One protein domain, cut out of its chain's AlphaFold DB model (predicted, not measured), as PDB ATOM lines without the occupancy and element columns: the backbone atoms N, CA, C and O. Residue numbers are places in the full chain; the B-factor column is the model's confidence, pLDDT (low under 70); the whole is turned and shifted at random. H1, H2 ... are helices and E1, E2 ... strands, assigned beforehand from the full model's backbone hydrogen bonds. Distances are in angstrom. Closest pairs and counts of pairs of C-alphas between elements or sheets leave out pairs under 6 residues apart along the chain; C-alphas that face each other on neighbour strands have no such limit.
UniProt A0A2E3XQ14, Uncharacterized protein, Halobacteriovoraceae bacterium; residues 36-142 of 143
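AT A GLANCE: This is residues 36 to 142 of the 143 residues of an uncharacterized protein of Halobacteriovoraceae bacterium (UniProt A0A2E3XQ14). A curled sheet, three long strands E4, E5 and E6 with short E3 at one edge, has the single helix H1 packed on one face. The small hairpin of E1 and E2 lies on the other side of H1 and points away from the sheet. The printed part has 107 residues, in the order E1 E2 E3 H1 E4 E5 E6, mixed in class, with under half of its residues in named elements. The mixed sheet runs E3, E6, E5, E4; the whole is compact, with a radius of gyration of the C-alphas of 14.8 A and spans of 47 by 37 by 25 A.

HOW THE PARTS SIT: E4, residues 103 to 112, E5, 118 to 126, and E6, 133 to 141, form a meander, each strand the antiparallel neighbour of the one before. N 109 and O 121 are 2.8 A apart, N 120 and O 137 2.8 A. E3, residues 74 to 76, is parallel to E6, with N 75 and O 140 2.8 A apart. H1, residues 79 to 90, is on this strongly twisted sheet at a height over the sheet of 6.9 A, in two layers, with the helix on one face of the sheet; it lies over none of the strands, but only just, with 2 of its 12 C-alphas falling on E6 and 2 on E5, and the C-alphas of Ile 90 and Ile 105, the closest of H1 and E4, are 6.4 A apart. E3, H1 and E4 make a split strand-helix-strand unit, two strands running the same way with E6 and E5 between them; its crossover is right-handed. Every O i to N i+4 pair of H1 is within hydrogen-bond range. E1, residues 45 to 48, and E2, 56 to 59, are an antiparallel hairpin, with N 46 and O 58 2.8 A apart. The closest C-alphas of E1 and H1, Phe 45 and Ile 85, are 7.0 A apart.

IN THESE COORDINATES: E4 is 25.1 A long and bends by 67 degrees at residue 106; E5 is 24.5 A, E6 26.3 A and H1 16.5 A. E1 begins at C-alpha 45 (-20.011, -48.076, 2.089), and E6 ends at C-alpha 141 (-34.016, -54.480, -5.409).

THE WHOLE: The C-alphas of Asp 52 and Val 130 are the two farthest apart, 48.0 A. The printed part has no cut; the links E2 to E3 and H1 to E4 are long. Confidence is low at residues 95 to 101.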
ATOM      1  N   ILE A  36     -27.997 -48.421  -1.440       94.00
ATOM      2  CA  ILE A  36     -29.383 -47.949  -1.420       94.00
ATOM      3  C   ILE A  36     -29.442 -46.729  -2.343       94.00
ATOM      4  O   ILE A  36     -28.706 -45.769  -2.141       94.00
ATOM      5  N   ARG A  37     -30.270 -46.770  -3.382       93.38
ATOM      6  CA  ARG A  37     -30.456 -45.696  -4.362       93.38
ATOM      7  C   ARG A  37     -31.791 -45.015  -4.117       93.38
ATOM      8  O   ARG A  37     -32.811 -45.692  -4.164       93.38
ATOM      9  N   GLY A  38     -31.767 -43.709  -3.892       87.62
ATOM     10  CA  GLY A  38     -32.950 -42.848  -3.894       87.62
ATOM     11  C   GLY A  38     -32.933 -41.871  -5.072       87.62
ATOM     12  O   GLY A  38     -32.031 -41.911  -5.909       87.62
ATOM     13  N   ASP A  39     -33.903 -40.955  -5.103       77.19
ATOM     14  CA  ASP A  39     -34.148 -40.036  -6.229       77.19
ATOM     15  C   ASP A  39     -32.908 -39.228  -6.675       77.19
ATOM     16  O   ASP A  39     -32.744 -38.952  -7.862       77.19
ATOM     17  N   HIS A  40     -32.012 -38.859  -5.748       73.38
ATOM     18  CA  HIS A  40     -30.812 -38.060  -6.055       73.38
ATOM     19  C   HIS A  40     -29.566 -38.452  -5.244       73.38
ATOM     20  O   HIS A  40     -28.593 -37.696  -5.199       73.38
ATOM     21  N   SER A  41     -29.576 -39.609  -4.581       83.12
ATOM     22  CA  SER A  41     -28.467 -40.049  -3.732       83.12
ATOM     23  C   SER A  41     -28.269 -41.559  -3.793       83.12
ATOM     24  O   SER A  41     -29.216 -42.334  -3.914       83.12
ATOM     25  N   GLU A  42     -27.009 -41.978  -3.695       89.88
ATOM     26  CA  GLU A  42     -26.640 -43.363  -3.421       89.88
ATOM     27  C   GLU A  42     -26.052 -43.414  -2.014       89.88
ATOM     28  O   GLU A  42     -25.151 -42.643  -1.690       89.88
ATOM     29  N   ILE A  43     -26.560 -44.312  -1.181       91.62
ATOM     30  CA  ILE A  43     -26.083 -44.555   0.175       91.62
ATOM     31  C   ILE A  43     -25.410 -45.920   0.198       91.62
ATOM     32  O   ILE A  43     -26.003 -46.932  -0.171       91.62
ATOM     33  N   GLY A  44     -24.170 -45.966   0.657       91.88
ATOM     34  CA  GLY A  44     -23.441 -47.215   0.787       91.88
ATOM     35  C   GLY A  44     -22.081 -47.027   1.424       91.88
ATOM     36  O   GLY A  44     -21.657 -45.916   1.759       91.88
ATOM     37  N   PHE A  45     -21.383 -48.141   1.617       90.81
ATOM     38  CA  PHE A  45     -20.011 -48.076   2.089       90.81
ATOM     39  C   PHE A  45     -19.089 -47.585   0.982       90.81
ATOM     40  O   PHE A  45     -19.283 -47.919  -0.175       90.81
ATOM     41  N   TYR A  46     -18.032 -46.871   1.328       88.88
ATOM     42  CA  TYR A  46     -16.926 -46.567   0.432       88.88
ATOM     43  C   TYR A  46     -15.613 -46.946   1.108       88.88
ATOM     44  O   TYR A  46     -15.506 -46.983   2.339       88.88
ATOM     45  N   LYS A  47     -14.611 -47.282   0.293       86.50
ATOM     46  CA  LYS A  47     -13.273 -47.576   0.802       86.50
ATOM     47  C   LYS A  47     -12.552 -46.270   1.076       86.50
ATOM     48  O   LYS A  47     -12.477 -45.396   0.221       86.50
ATOM     49  N   THR A  48     -11.978 -46.191   2.260       83.50
ATOM     50  CA  THR A  48     -11.033 -45.147   2.641       83.50
ATOM     51  C   THR A  48      -9.655 -45.769   2.734       83.50
ATOM     52  O   THR A  48      -9.520 -46.902   3.203       83.50
ATOM     53  N   TYR A  49      -8.641 -45.042   2.274       83.75
ATOM     54  CA  TYR A  49      -7.249 -45.487   2.279       83.75
ATOM     55  C   TYR A  49      -6.417 -44.515   3.115       83.75
ATOM     56  O   TYR A  49      -5.841 -43.568   2.573       83.75
ATOM     57  N   PRO A  50      -6.368 -44.691   4.445       79.50
ATOM     58  CA  PRO A  50      -5.480 -43.888   5.267       79.50
ATOM     59  C   PRO A  50      -4.027 -44.221   4.910       79.50
ATOM     60  O   PRO A  50      -3.701 -45.368   4.606       79.50
ATOM     61  N   ARG A  51      -3.150 -43.214   4.956       77.31
ATOM     62  CA  ARG A  51      -1.763 -43.291   4.463       77.31
ATOM     63  C   ARG A  51      -0.946 -44.450   5.051       77.31
ATOM     64  O   ARG A  51      -0.086 -44.983   4.358       77.31
ATOM     65  N   ASP A  52      -1.246 -44.847   6.286       82.81
ATOM     66  CA  ASP A  52      -0.452 -45.800   7.070       82.81
ATOM     67  C   ASP A  52      -1.304 -46.917   7.708       82.81
ATOM     68  O   ASP A  52      -0.918 -47.505   8.719       82.81
ATOM     69  N   SER A  53      -2.485 -47.218   7.157       79.50
ATOM     70  CA  SER A  53      -3.341 -48.290   7.680       79.50
ATOM     71  C   SER A  53      -4.009 -49.110   6.582       79.50
ATOM     72  O   SER A  53      -4.059 -48.724   5.415       79.50
ATOM     73  N   ALA A  54      -4.564 -50.259   6.970       85.25
ATOM     74  CA  ALA A  54      -5.429 -51.028   6.087       85.25
ATOM     75  C   ALA A  54      -6.642 -50.183   5.646       85.25
ATOM     76  O   ALA A  54      -7.107 -49.336   6.422       85.25
ATOM     77  N   PRO A  55      -7.163 -50.408   4.426       83.44
ATOM     78  CA  PRO A  55      -8.370 -49.739   3.975       83.44
ATOM     79  C   PRO A  55      -9.545 -50.076   4.889       83.44
ATOM     80  O   PRO A  55      -9.720 -51.226   5.297       83.44
ATOM     81  N   SER A  56     -10.365 -49.071   5.178       84.75
ATOM     82  CA  SER A  56     -11.564 -49.224   6.003       84.75
ATOM     83  C   SER A  56     -12.813 -48.839   5.222       84.75
ATOM     84  O   SER A  56     -12.745 -48.042   4.284       84.75
ATOM     85  N   LEU A  57     -13.949 -49.432   5.583       87.06
ATOM     86  CA  LEU A  57     -15.241 -49.059   5.022       87.06
ATOM     87  C   LEU A  57     -15.873 -47.980   5.888       87.06
ATOM     88  O   LEU A  57     -15.981 -48.146   7.101       87.06
ATOM     89  N   LYS A  58     -16.308 -46.897   5.252       87.75
ATOM     90  CA  LYS A  58     -17.119 -45.857   5.885       87.75
ATOM     91  C   LYS A  58     -18.428 -45.714   5.135       87.75
ATOM     92  O   LYS A  58     -18.460 -45.928   3.929       87.75
ATOM     93  N   LEU A  59     -19.500 -45.390   5.844       88.12
ATOM     94  CA  LEU A  59     -20.769 -45.048   5.216       88.12
ATOM     95  C   LEU A  59     -20.654 -43.639   4.623       88.12
ATOM     96  O   LEU A  59     -20.151 -42.739   5.291       88.12
ATOM     97  N   ASN A  60     -21.092 -43.436   3.382       87.69
ATOM     98  CA  ASN A  60     -20.992 -42.142   2.688       87.69
ATOM     99  C   ASN A  60     -22.033 -41.098   3.134       87.69
ATOM    100  O   ASN A  60     -22.206 -40.083   2.464       87.69
ATOM    101  N   THR A  61     -22.720 -41.341   4.247       84.44
ATOM    102  CA  THR A  61     -23.673 -40.415   4.849       84.44
ATOM    103  C   THR A  61     -23.585 -40.463   6.372       84.44
ATOM    104  O   THR A  61     -23.188 -41.474   6.957       84.44
ATOM    105  N   HIS A  62     -23.989 -39.363   7.002       82.00
ATOM    106  CA  HIS A  62     -24.234 -39.265   8.441       82.00
ATOM    107  C   HIS A  62     -25.726 -39.378   8.794       82.00
ATOM    108  O   HIS A  62     -26.075 -39.260   9.962       82.00
ATOM    109  N   SER A  63     -26.592 -39.600   7.800       83.00
ATOM    110  CA  SER A  63     -28.037 -39.760   7.972       83.00
ATOM    111  C   SER A  63     -28.404 -40.978   8.813       83.00
ATOM    112  O   SER A  63     -27.735 -42.013   8.745       83.00
ATOM    113  N   SER A  64     -29.510 -40.865   9.540       87.81
ATOM    114  CA  SER A  64     -30.221 -41.995  10.127       87.81
ATOM    115  C   SER A  64     -31.007 -42.759   9.073       87.81
ATOM    116  O   SER A  64     -31.321 -42.252   7.995       87.81
ATOM    117  N   LEU A  65     -31.404 -43.976   9.429       89.44
ATOM    118  CA  LEU A  65     -32.395 -44.740   8.684       89.44
ATOM    119  C   LEU A  65     -33.712 -43.958   8.510       89.44
ATOM    120  O   LEU A  65     -34.346 -44.079   7.467       89.44
ATOM    121  N   LEU A  66     -34.089 -43.141   9.502       88.19
ATOM    122  CA  LEU A  66     -35.309 -42.322   9.485       88.19
ATOM    123  C   LEU A  66     -35.278 -41.192   8.444       88.19
ATOM    124  O   LEU A  66     -36.332 -40.698   8.059       88.19
ATOM    125  N   ASP A  67     -34.095 -40.797   7.970       86.50
ATOM    126  CA  ASP A  67     -33.957 -39.757   6.942       86.50
ATOM    127  C   ASP A  67     -34.117 -40.321   5.517       86.50
ATOM    128  O   ASP A  67     -34.118 -39.580   4.533       86.50
ATOM    129  N   ILE A  68     -34.199 -41.648   5.372       86.88
ATOM    130  CA  ILE A  68     -34.283 -42.296   4.066       86.88
ATOM    131  C   ILE A  68     -35.743 -42.448   3.671       86.88
ATOM    132  O   ILE A  68     -36.530 -43.116   4.338       86.88
ATOM    133  N   ASN A  69     -36.086 -41.918   2.501       88.38
ATOM    134  CA  ASN A  69     -37.382 -42.178   1.899       88.38
ATOM    135  C   ASN A  69     -37.414 -43.573   1.244       88.38
ATOM    136  O   ASN A  69     -37.134 -43.724   0.051       88.38
ATOM    137  N   PHE A  70     -37.770 -44.598   2.022       87.31
ATOM    138  CA  PHE A  70     -37.848 -45.985   1.550       87.31
ATOM    139  C   PHE A  70     -38.876 -46.201   0.433       87.31
ATOM    140  O   PHE A  70     -38.672 -47.091  -0.389       87.31
ATOM    141  N   SER A  71     -39.940 -45.391   0.342       87.69
ATOM    142  CA  SER A  71     -40.942 -45.559  -0.722       87.69
ATOM    143  C   SER A  71     -40.397 -45.218  -2.109       87.69
ATOM    144  O   SER A  71     -40.892 -45.742  -3.103       87.69
ATOM    145  N   ASN A  72     -39.379 -44.355  -2.164       89.81
ATOM    146  CA  ASN A  72     -38.713 -43.921  -3.393       89.81
ATOM    147  C   ASN A  72     -37.278 -44.459  -3.487       89.81
ATOM    148  O   ASN A  72     -36.469 -43.931  -4.247       89.81
ATOM    149  N   SER A  73     -36.941 -45.474  -2.690       93.12
ATOM    150  CA  SER A  73     -35.605 -46.060  -2.684       93.12
ATOM    151  C   SER A  73     -35.631 -47.522  -3.110       93.12
ATOM    152  O   SER A  73     -36.565 -48.269  -2.824       93.12
ATOM    153  N   CYS A  74     -34.561 -47.954  -3.763       94.25
ATOM    154  CA  CYS A  74     -34.301 -49.352  -4.089       94.25
ATOM    155  C   CYS A  74     -32.860 -49.714  -3.721       94.25
ATOM    156  O   CYS A  74     -32.071 -48.837  -3.376       94.25
ATOM    157  N   TYR A  75     -32.485 -50.991  -3.769       94.81
ATOM    158  CA  TYR A  75     -31.107 -51.410  -3.511       94.81
ATOM    159  C   TYR A  75     -30.459 -52.150  -4.681       94.81
ATOM    160  O   TYR A  75     -31.115 -52.852  -5.448       94.81
ATOM    161  N   THR A  76     -29.137 -52.058  -4.784       94.19
ATOM    162  CA  THR A  76     -28.306 -52.918  -5.638       94.19
ATOM    163  C   THR A  76     -27.367 -53.771  -4.792       94.19
ATOM    164  O   THR A  76     -27.163 -53.484  -3.615       94.19
ATOM    165  N   GLY A  77     -26.782 -54.813  -5.390       91.94
ATOM    166  CA  GLY A  77     -25.796 -55.677  -4.734       91.94
ATOM    167  C   GLY A  77     -26.391 -56.847  -3.943       91.94
ATOM    168  O   GLY A  77     -27.535 -57.260  -4.167       91.94
ATOM    169  N   ASP A  78     -25.560 -57.418  -3.070       92.25
ATOM    170  CA  ASP A  78     -25.899 -58.546  -2.198       92.25
ATOM    171  C   ASP A  78     -26.733 -58.099  -0.986       92.25
ATOM    172  O   ASP A  78     -26.472 -57.056  -0.382       92.25
ATOM    173  N   THR A  79     -27.731 -58.897  -0.602       92.75
ATOM    174  CA  THR A  79     -28.648 -58.546   0.492       92.75
ATOM    175  C   THR A  79     -27.951 -58.434   1.845       92.75
ATOM    176  O   THR A  79     -28.336 -57.575   2.630       92.75
ATOM    177  N   ALA A  80     -26.921 -59.238   2.129       91.81
ATOM    178  CA  ALA A  80     -26.207 -59.172   3.406       91.81
ATOM    179  C   ALA A  80     -25.376 -57.882   3.527       91.81
ATOM    180  O   ALA A  80     -25.284 -57.279   4.602       91.81
ATOM    181  N   GLU A  81     -24.816 -57.410   2.412       92.56
ATOM    182  CA  GLU A  81     -24.120 -56.122   2.357       92.56
ATOM    183  C   GLU A  81     -25.101 -54.954   2.534       92.56
ATOM    184  O   GLU A  81     -24.841 -54.037   3.313       92.56
ATOM    185  N   VAL A  82     -26.280 -55.016   1.906       94.00
ATOM    186  CA  VAL A  82     -27.328 -53.998   2.099       94.00
ATOM    187  C   VAL A  82     -27.875 -54.008   3.527       94.00
ATOM    188  O   VAL A  82     -28.060 -52.943   4.111       94.00
ATOM    189  N   GLN A  83     -28.053 -55.176   4.149       93.25
ATOM    190  CA  GLN A  83     -28.401 -55.258   5.571       93.25
ATOM    191  C   GLN A  83     -27.344 -54.589   6.459       93.25
ATOM    192  O   GLN A  83     -27.699 -53.937   7.441       93.25
ATOM    193  N   SER A  84     -26.059 -54.686   6.104       91.94
ATOM    194  CA  SER A  84     -24.979 -54.002   6.828       91.94
ATOM    195  C   SER A  84     -25.059 -52.476   6.678       91.94
ATOM    196  O   SER A  84     -24.815 -51.750   7.646       91.94
ATOM    197  N   ILE A  85     -25.457 -51.981   5.498       92.81
ATOM    198  CA  ILE A  85     -25.730 -50.553   5.256       92.81
ATOM    199  C   ILE A  85     -26.896 -50.085   6.136       92.81
ATOM    200  O   ILE A  85     -26.734 -49.141   6.906       92.81
ATOM    201  N   VAL A  86     -28.036 -50.784   6.093       93.00
ATOM    202  CA  VAL A  86     -29.228 -50.478   6.911       93.00
ATOM    203  C   VAL A  86     -28.897 -50.495   8.408       93.00
ATOM    204  O   VAL A  86     -29.264 -49.576   9.133       93.00
ATOM    205  N   THR A  87     -28.145 -51.496   8.869       91.81
ATOM    206  CA  THR A  87     -27.711 -51.601  10.274       91.81
ATOM    207  C   THR A  87     -26.842 -50.416  10.692       91.81
ATOM    208  O   THR A  87     -26.982 -49.905  11.799       91.81
ATOM    209  N   SER A  88     -25.970 -49.935   9.804       91.06
ATOM    210  CA  SER A  88     -25.124 -48.770  10.092       91.06
ATOM    211  C   SER A  88     -25.932 -47.473  10.178       91.06
ATOM    212  O   SER A  88     -25.636 -46.626  11.012       91.06
ATOM    213  N   LEU A  89     -26.979 -47.341   9.361       90.81
ATOM    214  CA  LEU A  89     -27.899 -46.200   9.379       90.81
ATOM    215  C   LEU A  89     -28.752 -46.145  10.655       90.81
ATOM    216  O   LEU A  89     -29.085 -45.058  11.115       90.81
ATOM    217  N   ILE A  90     -29.079 -47.295  11.252       90.06
ATOM    218  CA  ILE A  90     -29.793 -47.358  12.540       90.06
ATOM    219  C   ILE A  90     -28.971 -46.722  13.669       90.06
ATOM    220  O   ILE A  90     -29.532 -46.103  14.568       90.06
ATOM    221  N   GLY A  91     -27.640 -46.844  13.614       79.75
ATOM    222  CA  GLY A  91     -26.736 -46.265  14.612       79.75
ATOM    223  C   GLY A  91     -26.544 -44.747  14.509       79.75
ATOM    224  O   GLY A  91     -25.919 -44.166  15.394       79.75
ATOM    225  N   ASN A  92     -27.055 -44.108  13.452       80.50
ATOM    226  CA  ASN A  92     -26.912 -42.673  13.221       80.50
ATOM    227  C   ASN A  92     -28.119 -41.881  13.748       80.50
ATOM    228  O   ASN A  92     -29.257 -42.355  13.763       80.50
ATOM    229  N   THR A  93     -27.863 -40.632  14.135       75.19
ATOM    230  CA  THR A  93     -28.895 -39.652  14.505       75.19
ATOM    231  C   THR A  93     -29.548 -39.068  13.255       75.19
ATOM    232  O   THR A  93     -28.865 -38.855  12.254       75.19
ATOM    233  N   ASN A  94     -30.862 -38.831  13.297       74.62
ATOM    234  CA  ASN A  94     -31.585 -38.243  12.171       74.62
ATOM    235  C   ASN A  94     -31.136 -36.796  11.931       74.62
ATOM    236  O   ASN A  94     -30.910 -36.043  12.880       74.62
ATOM    237  N   LEU A  95     -30.974 -36.428  10.663       66.44
ATOM    238  CA  LEU A  95     -30.565 -35.086  10.245       66.44
ATOM    239  C   LEU A  95     -31.759 -34.137  10.153       66.44
ATOM    240  O   LEU A  95     -31.612 -32.951  10.455       66.44
ATOM    241  N   ASP A  96     -32.925 -34.654   9.753       61.06
ATOM    242  CA  ASP A  96     -34.133 -33.851   9.610       61.06
ATOM    243  C   ASP A  96     -34.987 -33.916  10.881       61.06
ATOM    244  O   ASP A  96     -35.567 -34.936  11.265       61.06
ATOM    245  N   PHE A  97     -35.061 -32.770  11.554       60.78
ATOM    246  CA  PHE A  97     -35.853 -32.548  12.756       60.78
ATOM    247  C   PHE A  97     -37.323 -32.345  12.380       60.78
ATOM    248  O   PHE A  97     -37.796 -31.216  12.225       60.78
ATOM    249  N   SER A  98     -38.088 -33.423  12.249       47.88
ATOM    250  CA  SER A  98     -39.546 -33.312  12.177       47.88
ATOM    251  C   SER A  98     -40.064 -32.704  13.493       47.88
ATOM    252  O   SER A  98     -39.897 -33.281  14.564       47.88
ATOM    253  N   GLN A  99     -40.646 -31.502  13.416       50.47
ATOM    254  CA  GLN A  99     -41.157 -30.700  14.545       50.47
ATOM    255  C   GLN A  99     -40.112 -30.173  15.552       50.47
ATOM    256  O   GLN A  99     -40.499 -29.550  16.535       50.47
ATOM    257  N   GLY A 100     -38.806 -30.331  15.288       54.59
ATOM    258  CA  GLY A 100     -37.718 -29.788  16.126       54.59
ATOM    259  C   GLY A 100     -37.055 -30.770  17.105       54.59
ATOM    260  O   GLY A 100     -36.291 -30.331  17.962       54.59
ATOM    261  N   GLY A 101     -37.345 -32.072  16.998       65.88
ATOM    262  CA  GLY A 101     -36.994 -33.076  18.003       65.88
ATOM    263  C   GLY A 101     -36.095 -34.151  17.418       65.88
ATOM    264  O   GLY A 101     -36.185 -34.463  16.228       65.88
ATOM    265  N   HIS A 102     -35.220 -34.710  18.249       78.12
ATOM    266  CA  HIS A 102     -34.434 -35.878  17.878       78.12
ATOM    267  C   HIS A 102     -35.338 -37.108  17.882       78.12
ATOM    268  O   HIS A 102     -36.204 -37.246  18.750       78.12
ATOM    269  N   ALA A 103     -35.121 -38.001  16.923       81.44
ATOM    270  CA  ALA A 103     -35.697 -39.330  16.928       81.44
ATOM    271  C   ALA A 103     -34.578 -40.357  17.112       81.44
ATOM    272  O   ALA A 103     -33.514 -40.274  16.496       81.44
ATOM    273  N   VAL A 104     -34.809 -41.330  17.987       84.50
ATOM    274  CA  VAL A 104     -33.839 -42.385  18.286       84.50
ATOM    275  C   VAL A 104     -34.495 -43.726  18.030       84.50
ATOM    276  O   VAL A 104     -35.534 -44.038  18.612       84.50
ATOM    277  N   ILE A 105     -33.867 -44.525  17.171       88.69
ATOM    278  CA  ILE A 105     -34.262 -45.913  16.949       88.69
ATOM    279  C   ILE A 105     -33.836 -46.720  18.174       88.69
ATOM    280  O   ILE A 105     -32.662 -46.755  18.540       88.69
ATOM    281  N   ILE A 106     -34.813 -47.340  18.824       89.81
ATOM    282  CA  ILE A 106     -34.647 -48.118  20.056       89.81
ATOM    283  C   ILE A 106     -34.482 -49.596  19.724       89.81
ATOM    284  O   ILE A 106     -33.684 -50.287  20.353       89.81
ATOM    285  N   ASP A 107     -35.242 -50.069  18.741       91.88
ATOM    286  CA  ASP A 107     -35.185 -51.442  18.265       91.88
ATOM    287  C   ASP A 107     -35.360 -51.482  16.749       91.88
ATOM    288  O   ASP A 107     -36.074 -50.657  16.167       91.88
ATOM    289  N   ALA A 108     -34.692 -52.438  16.113       92.88
ATOM    290  CA  ALA A 108     -34.785 -52.656  14.684       92.88
ATOM    291  C   ALA A 108     -34.592 -54.134  14.350       92.88
ATOM    292  O   ALA A 108     -33.582 -54.748  14.698       92.88
ATOM    293  N   ASN A 109     -35.538 -54.687  13.600       95.12
ATOM    294  CA  ASN A 109     -35.505 -56.059  13.127       95.12
ATOM    295  C   ASN A 109     -35.491 -56.084  11.596       95.12
ATOM    296  O   ASN A 109     -36.395 -55.568  10.936       95.12
ATOM    297  N   LEU A 110     -34.450 -56.692  11.024       94.44
ATOM    298  CA  LEU A 110     -34.271 -56.806   9.580       94.44
ATOM    299  C   LEU A 110     -34.587 -58.232   9.140       94.44
ATOM    300  O   LEU A 110     -33.951 -59.185   9.586       94.44
ATOM    301  N   THR A 111     -35.505 -58.378   8.190       95.00
ATOM    302  CA  THR A 111     -35.833 -59.673   7.585       95.00
ATOM    303  C   THR A 111     -35.708 -59.604   6.070       95.00
ATOM    304  O   THR A 111     -36.103 -58.625   5.442       95.00
ATOM    305  N   VAL A 112     -35.132 -60.649   5.472       93.56
ATOM    306  CA  VAL A 112     -35.043 -60.788   4.012       93.56
ATOM    307  C   VAL A 112     -36.159 -61.721   3.560       93.56
ATOM    308  O   VAL A 112     -36.222 -62.878   3.973       93.56
ATOM    309  N   GLY A 113     -37.065 -61.204   2.737       87.75
ATOM    310  CA  GLY A 113     -38.160 -61.957   2.145       87.75
ATOM    311  C   GLY A 113     -37.715 -62.829   0.969       87.75
ATOM    312  O   GLY A 113     -36.630 -62.677   0.411       87.75
ATOM    313  N   ASN A 114     -38.611 -63.713   0.526       79.06
ATOM    314  CA  ASN A 114     -38.337 -64.712  -0.519       79.06
ATOM    315  C   ASN A 114     -37.964 -64.127  -1.896       79.06
ATOM    316  O   ASN A 114     -37.446 -64.846  -2.743       79.06
ATOM    317  N   GLN A 115     -38.231 -62.840  -2.134       83.56
ATOM    318  CA  GLN A 115     -37.898 -62.133  -3.377       83.56
ATOM    319  C   GLN A 115     -36.719 -61.160  -3.205       83.56
ATOM    320  O   GLN A 115     -36.536 -60.259  -4.015       83.56
ATOM    321  N   GLY A 116     -35.936 -61.302  -2.131       85.12
ATOM    322  CA  GLY A 116     -34.823 -60.403  -1.811       85.12
ATOM    323  C   GLY A 116     -35.249 -59.078  -1.173       85.12
ATOM    324  O   GLY A 116     -34.396 -58.321  -0.735       85.12
ATOM    325  N   GLN A 117     -36.550 -58.809  -1.055       92.38
ATOM    326  CA  GLN A 117     -37.064 -57.640  -0.337       92.38
ATOM    327  C   GLN A 117     -36.537 -57.618   1.099       92.38
ATOM    328  O   GLN A 117     -36.661 -58.606   1.822       92.38
ATOM    329  N   ILE A 118     -35.976 -56.489   1.515       94.12
ATOM    330  CA  ILE A 118     -35.506 -56.279   2.880       94.12
ATOM    331  C   ILE A 118     -36.599 -55.517   3.616       94.12
ATOM    332  O   ILE A 118     -36.897 -54.371   3.285       94.12
ATOM    333  N   LYS A 119     -37.207 -56.159   4.605       95.12
ATOM    334  CA  LYS A 119     -38.175 -55.541   5.506       95.12
ATOM    335  C   LYS A 119     -37.449 -55.113   6.775       95.12
ATOM    336  O   LYS A 119     -36.747 -55.922   7.382       95.12
ATOM    337  N   VAL A 120     -37.626 -53.857   7.159       94.25
ATOM    338  CA  VAL A 120     -37.038 -53.268   8.362       94.25
ATOM    339  C   VAL A 120     -38.180 -52.830   9.262       94.25
ATOM    340  O   VAL A 120     -38.917 -51.902   8.944       94.25
ATOM    341  N   GLU A 121     -38.363 -53.548  10.358       95.38
ATOM    342  CA  GLU A 121     -39.330 -53.203  11.393       95.38
ATOM    343  C   GLU A 121     -38.587 -52.379  12.435       95.38
ATOM    344  O   GLU A 121     -37.620 -52.867  13.016       95.38
ATOM    345  N   ILE A 122     -38.990 -51.128  12.635       93.44
ATOM    346  CA  ILE A 122     -38.322 -50.205  13.550       93.44
ATOM    347  C   ILE A 122     -39.263 -49.766  14.658       93.44
ATOM    348  O   ILE A 122     -40.448 -49.527  14.430       93.44
ATOM    349  N   THR A 123     -38.703 -49.623  15.854       93.19
ATOM    350  CA  THR A 123     -39.325 -48.922  16.973       93.19
ATOM    351  C   THR A 123     -38.461 -47.720  17.310       93.19
ATOM    352  O   THR A 123     -37.277 -47.882  17.607       93.19
ATOM    353  N   TYR A 124     -39.030 -46.519  17.285       90.25
ATOM    354  CA  TYR A 124     -38.309 -45.295  17.616       90.25
ATOM    355  C   TYR A 124     -39.123 -44.394  18.542       90.25
ATOM    356  O   TYR A 124     -40.352 -44.409  18.541       90.25
ATOM    357  N   GLY A 125     -38.416 -43.632  19.369       87.56
ATOM    358  CA  GLY A 125     -38.990 -42.554  20.170       87.56
ATOM    359  C   GLY A 125     -38.586 -41.204  19.592       87.56
ATOM    360  O   GLY A 125     -37.573 -41.116  18.897       87.56
ATOM    361  N   SER A 126     -39.350 -40.158  19.900       84.81
ATOM    362  CA  SER A 126     -38.953 -38.779  19.608       84.81
ATOM    363  C   SER A 126     -39.069 -37.901  20.847       84.81
ATOM    364  O   SER A 126     -39.831 -38.218  21.757       84.81
ATOM    365  N   ASP A 127     -38.350 -36.778  20.870       81.19
ATOM    366  CA  ASP A 127     -38.377 -35.825  21.991       81.19
ATOM    367  C   ASP A 127     -39.780 -35.252  22.295       81.19
ATOM    368  O   ASP A 127     -40.004 -34.718  23.384       81.19
ATOM    369  N   TYR A 128     -40.727 -35.337  21.353       78.62
ATOM    370  CA  TYR A 128     -42.077 -34.776  21.495       78.62
ATOM    371  C   TYR A 128     -43.176 -35.811  21.693       78.62
ATOM    372  O   TYR A 128     -44.263 -35.455  22.149       78.62
ATOM    373  N   GLU A 129     -42.906 -37.069  21.367       77.00
ATOM    374  CA  GLU A 129     -43.884 -38.142  21.480       77.00
ATOM    375  C   GLU A 129     -43.635 -38.918  22.768       77.00
ATOM    376  O   GLU A 129     -42.532 -39.382  23.049       77.00
ATOM    377  N   VAL A 130     -44.683 -39.050  23.579       76.31
ATOM    378  CA  VAL A 130     -44.610 -39.786  24.850       76.31
ATOM    379  C   VAL A 130     -44.585 -41.300  24.603       76.31
ATOM    380  O   VAL A 130     -44.089 -42.062  25.433       76.31
ATOM    381  N   GLU A 131     -45.116 -41.736  23.461       87.38
ATOM    382  CA  GLU A 131     -45.216 -43.138  23.072       87.38
ATOM    383  C   GLU A 131     -44.175 -43.504  22.011       87.38
ATOM    384  O   GLU A 131     -43.726 -42.673  21.223       87.38
ATOM    385  N   LEU A 132     -43.793 -44.783  21.995       90.25
ATOM    386  CA  LEU A 132     -42.913 -45.316  20.963       90.25
ATOM    387  C   LEU A 132     -43.699 -45.546  19.676       90.25
ATOM    388  O   LEU A 132     -44.774 -46.146  19.694       90.25
ATOM    389  N   ILE A 133     -43.119 -45.129  18.559       90.25
ATOM    390  CA  ILE A 133     -43.676 -45.329  17.227       90.25
ATOM    391  C   ILE A 133     -43.095 -46.616  16.653       90.25
ATOM    392  O   ILE A 133     -41.896 -46.874  16.767       90.25
ATOM    393  N   GLN A 134     -43.956 -47.417  16.028       93.31
ATOM    394  CA  GLN A 134     -43.559 -48.605  15.282       93.31
ATOM    395  C   GLN A 134     -43.856 -48.413  13.804       93.31
ATOM    396  O   GLN A 134     -44.966 -48.038  13.426       93.31
ATOM    397  N   GLU A 135     -42.872 -48.719  12.970       91.69
ATOM    398  CA  GLU A 135     -42.979 -48.578  11.527       91.69
ATOM    399  C   GLU A 135     -42.350 -49.772  10.815       91.69
ATOM    400  O   GLU A 135     -41.419 -50.415  11.303       91.69
ATOM    401  N   VAL A 136     -42.894 -50.085   9.644       93.81
ATOM    402  CA  VAL A 136     -42.398 -51.147   8.780       93.81
ATOM    403  C   VAL A 136     -41.987 -50.537   7.453       93.81
ATOM    404  O   VAL A 136     -42.829 -50.138   6.652       93.81
ATOM    405  N   LEU A 137     -40.685 -50.537   7.203       92.88
ATOM    406  CA  LEU A 137     -40.078 -50.075   5.966       92.88
ATOM    407  C   LEU A 137     -39.765 -51.282   5.081       92.88
ATOM    408  O   LEU A 137     -39.397 -52.352   5.568       92.88
ATOM    409  N   THR A 138     -39.916 -51.134   3.769       93.38
ATOM    410  CA  THR A 138     -39.588 -52.194   2.808       93.38
ATOM    411  C   THR A 138     -38.684 -51.631   1.727       93.38
ATOM    412  O   THR A 138     -39.032 -50.647   1.085       93.38
ATOM    413  N   LEU A 139     -37.542 -52.279   1.510       94.19
ATOM    414  CA  LEU A 139     -36.592 -51.949   0.462       94.19
ATOM    415  C   LEU A 139     -36.543 -53.081  -0.559       94.19
ATOM    416  O   LEU A 139     -36.252 -54.233  -0.226       94.19
ATOM    417  N   SER A 140     -36.826 -52.748  -1.812       94.00
ATOM    418  CA  SER A 140     -36.793 -53.701  -2.922       94.00
ATOM    419  C   SER A 140     -35.529 -53.521  -3.748       94.00
ATOM    420  O   SER A 140     -34.912 -52.455  -3.738       94.00
ATOM    421  N   LYS A 141     -35.130 -54.570  -4.468       94.00
ATOM    422  CA  LYS A 141     -34.016 -54.480  -5.409       94.00
ATOM    423  C   LYS A 141     -34.384 -53.513  -6.540       94.00
ATOM    424  O   LYS A 141     -35.544 -53.469  -6.933       94.00
ATOM    425  N   CYS A 142     -33.423 -52.737  -7.029       92.81
ATOM    426  CA  CYS A 142     -33.618 -51.912  -8.218       92.81
ATOM    427  C   CYS A 142     -33.832 -52.808  -9.445       92.81
ATOM    428  O   CYS A 142     -33.165 -53.844  -9.557       92.81
TER     429      CYS A 142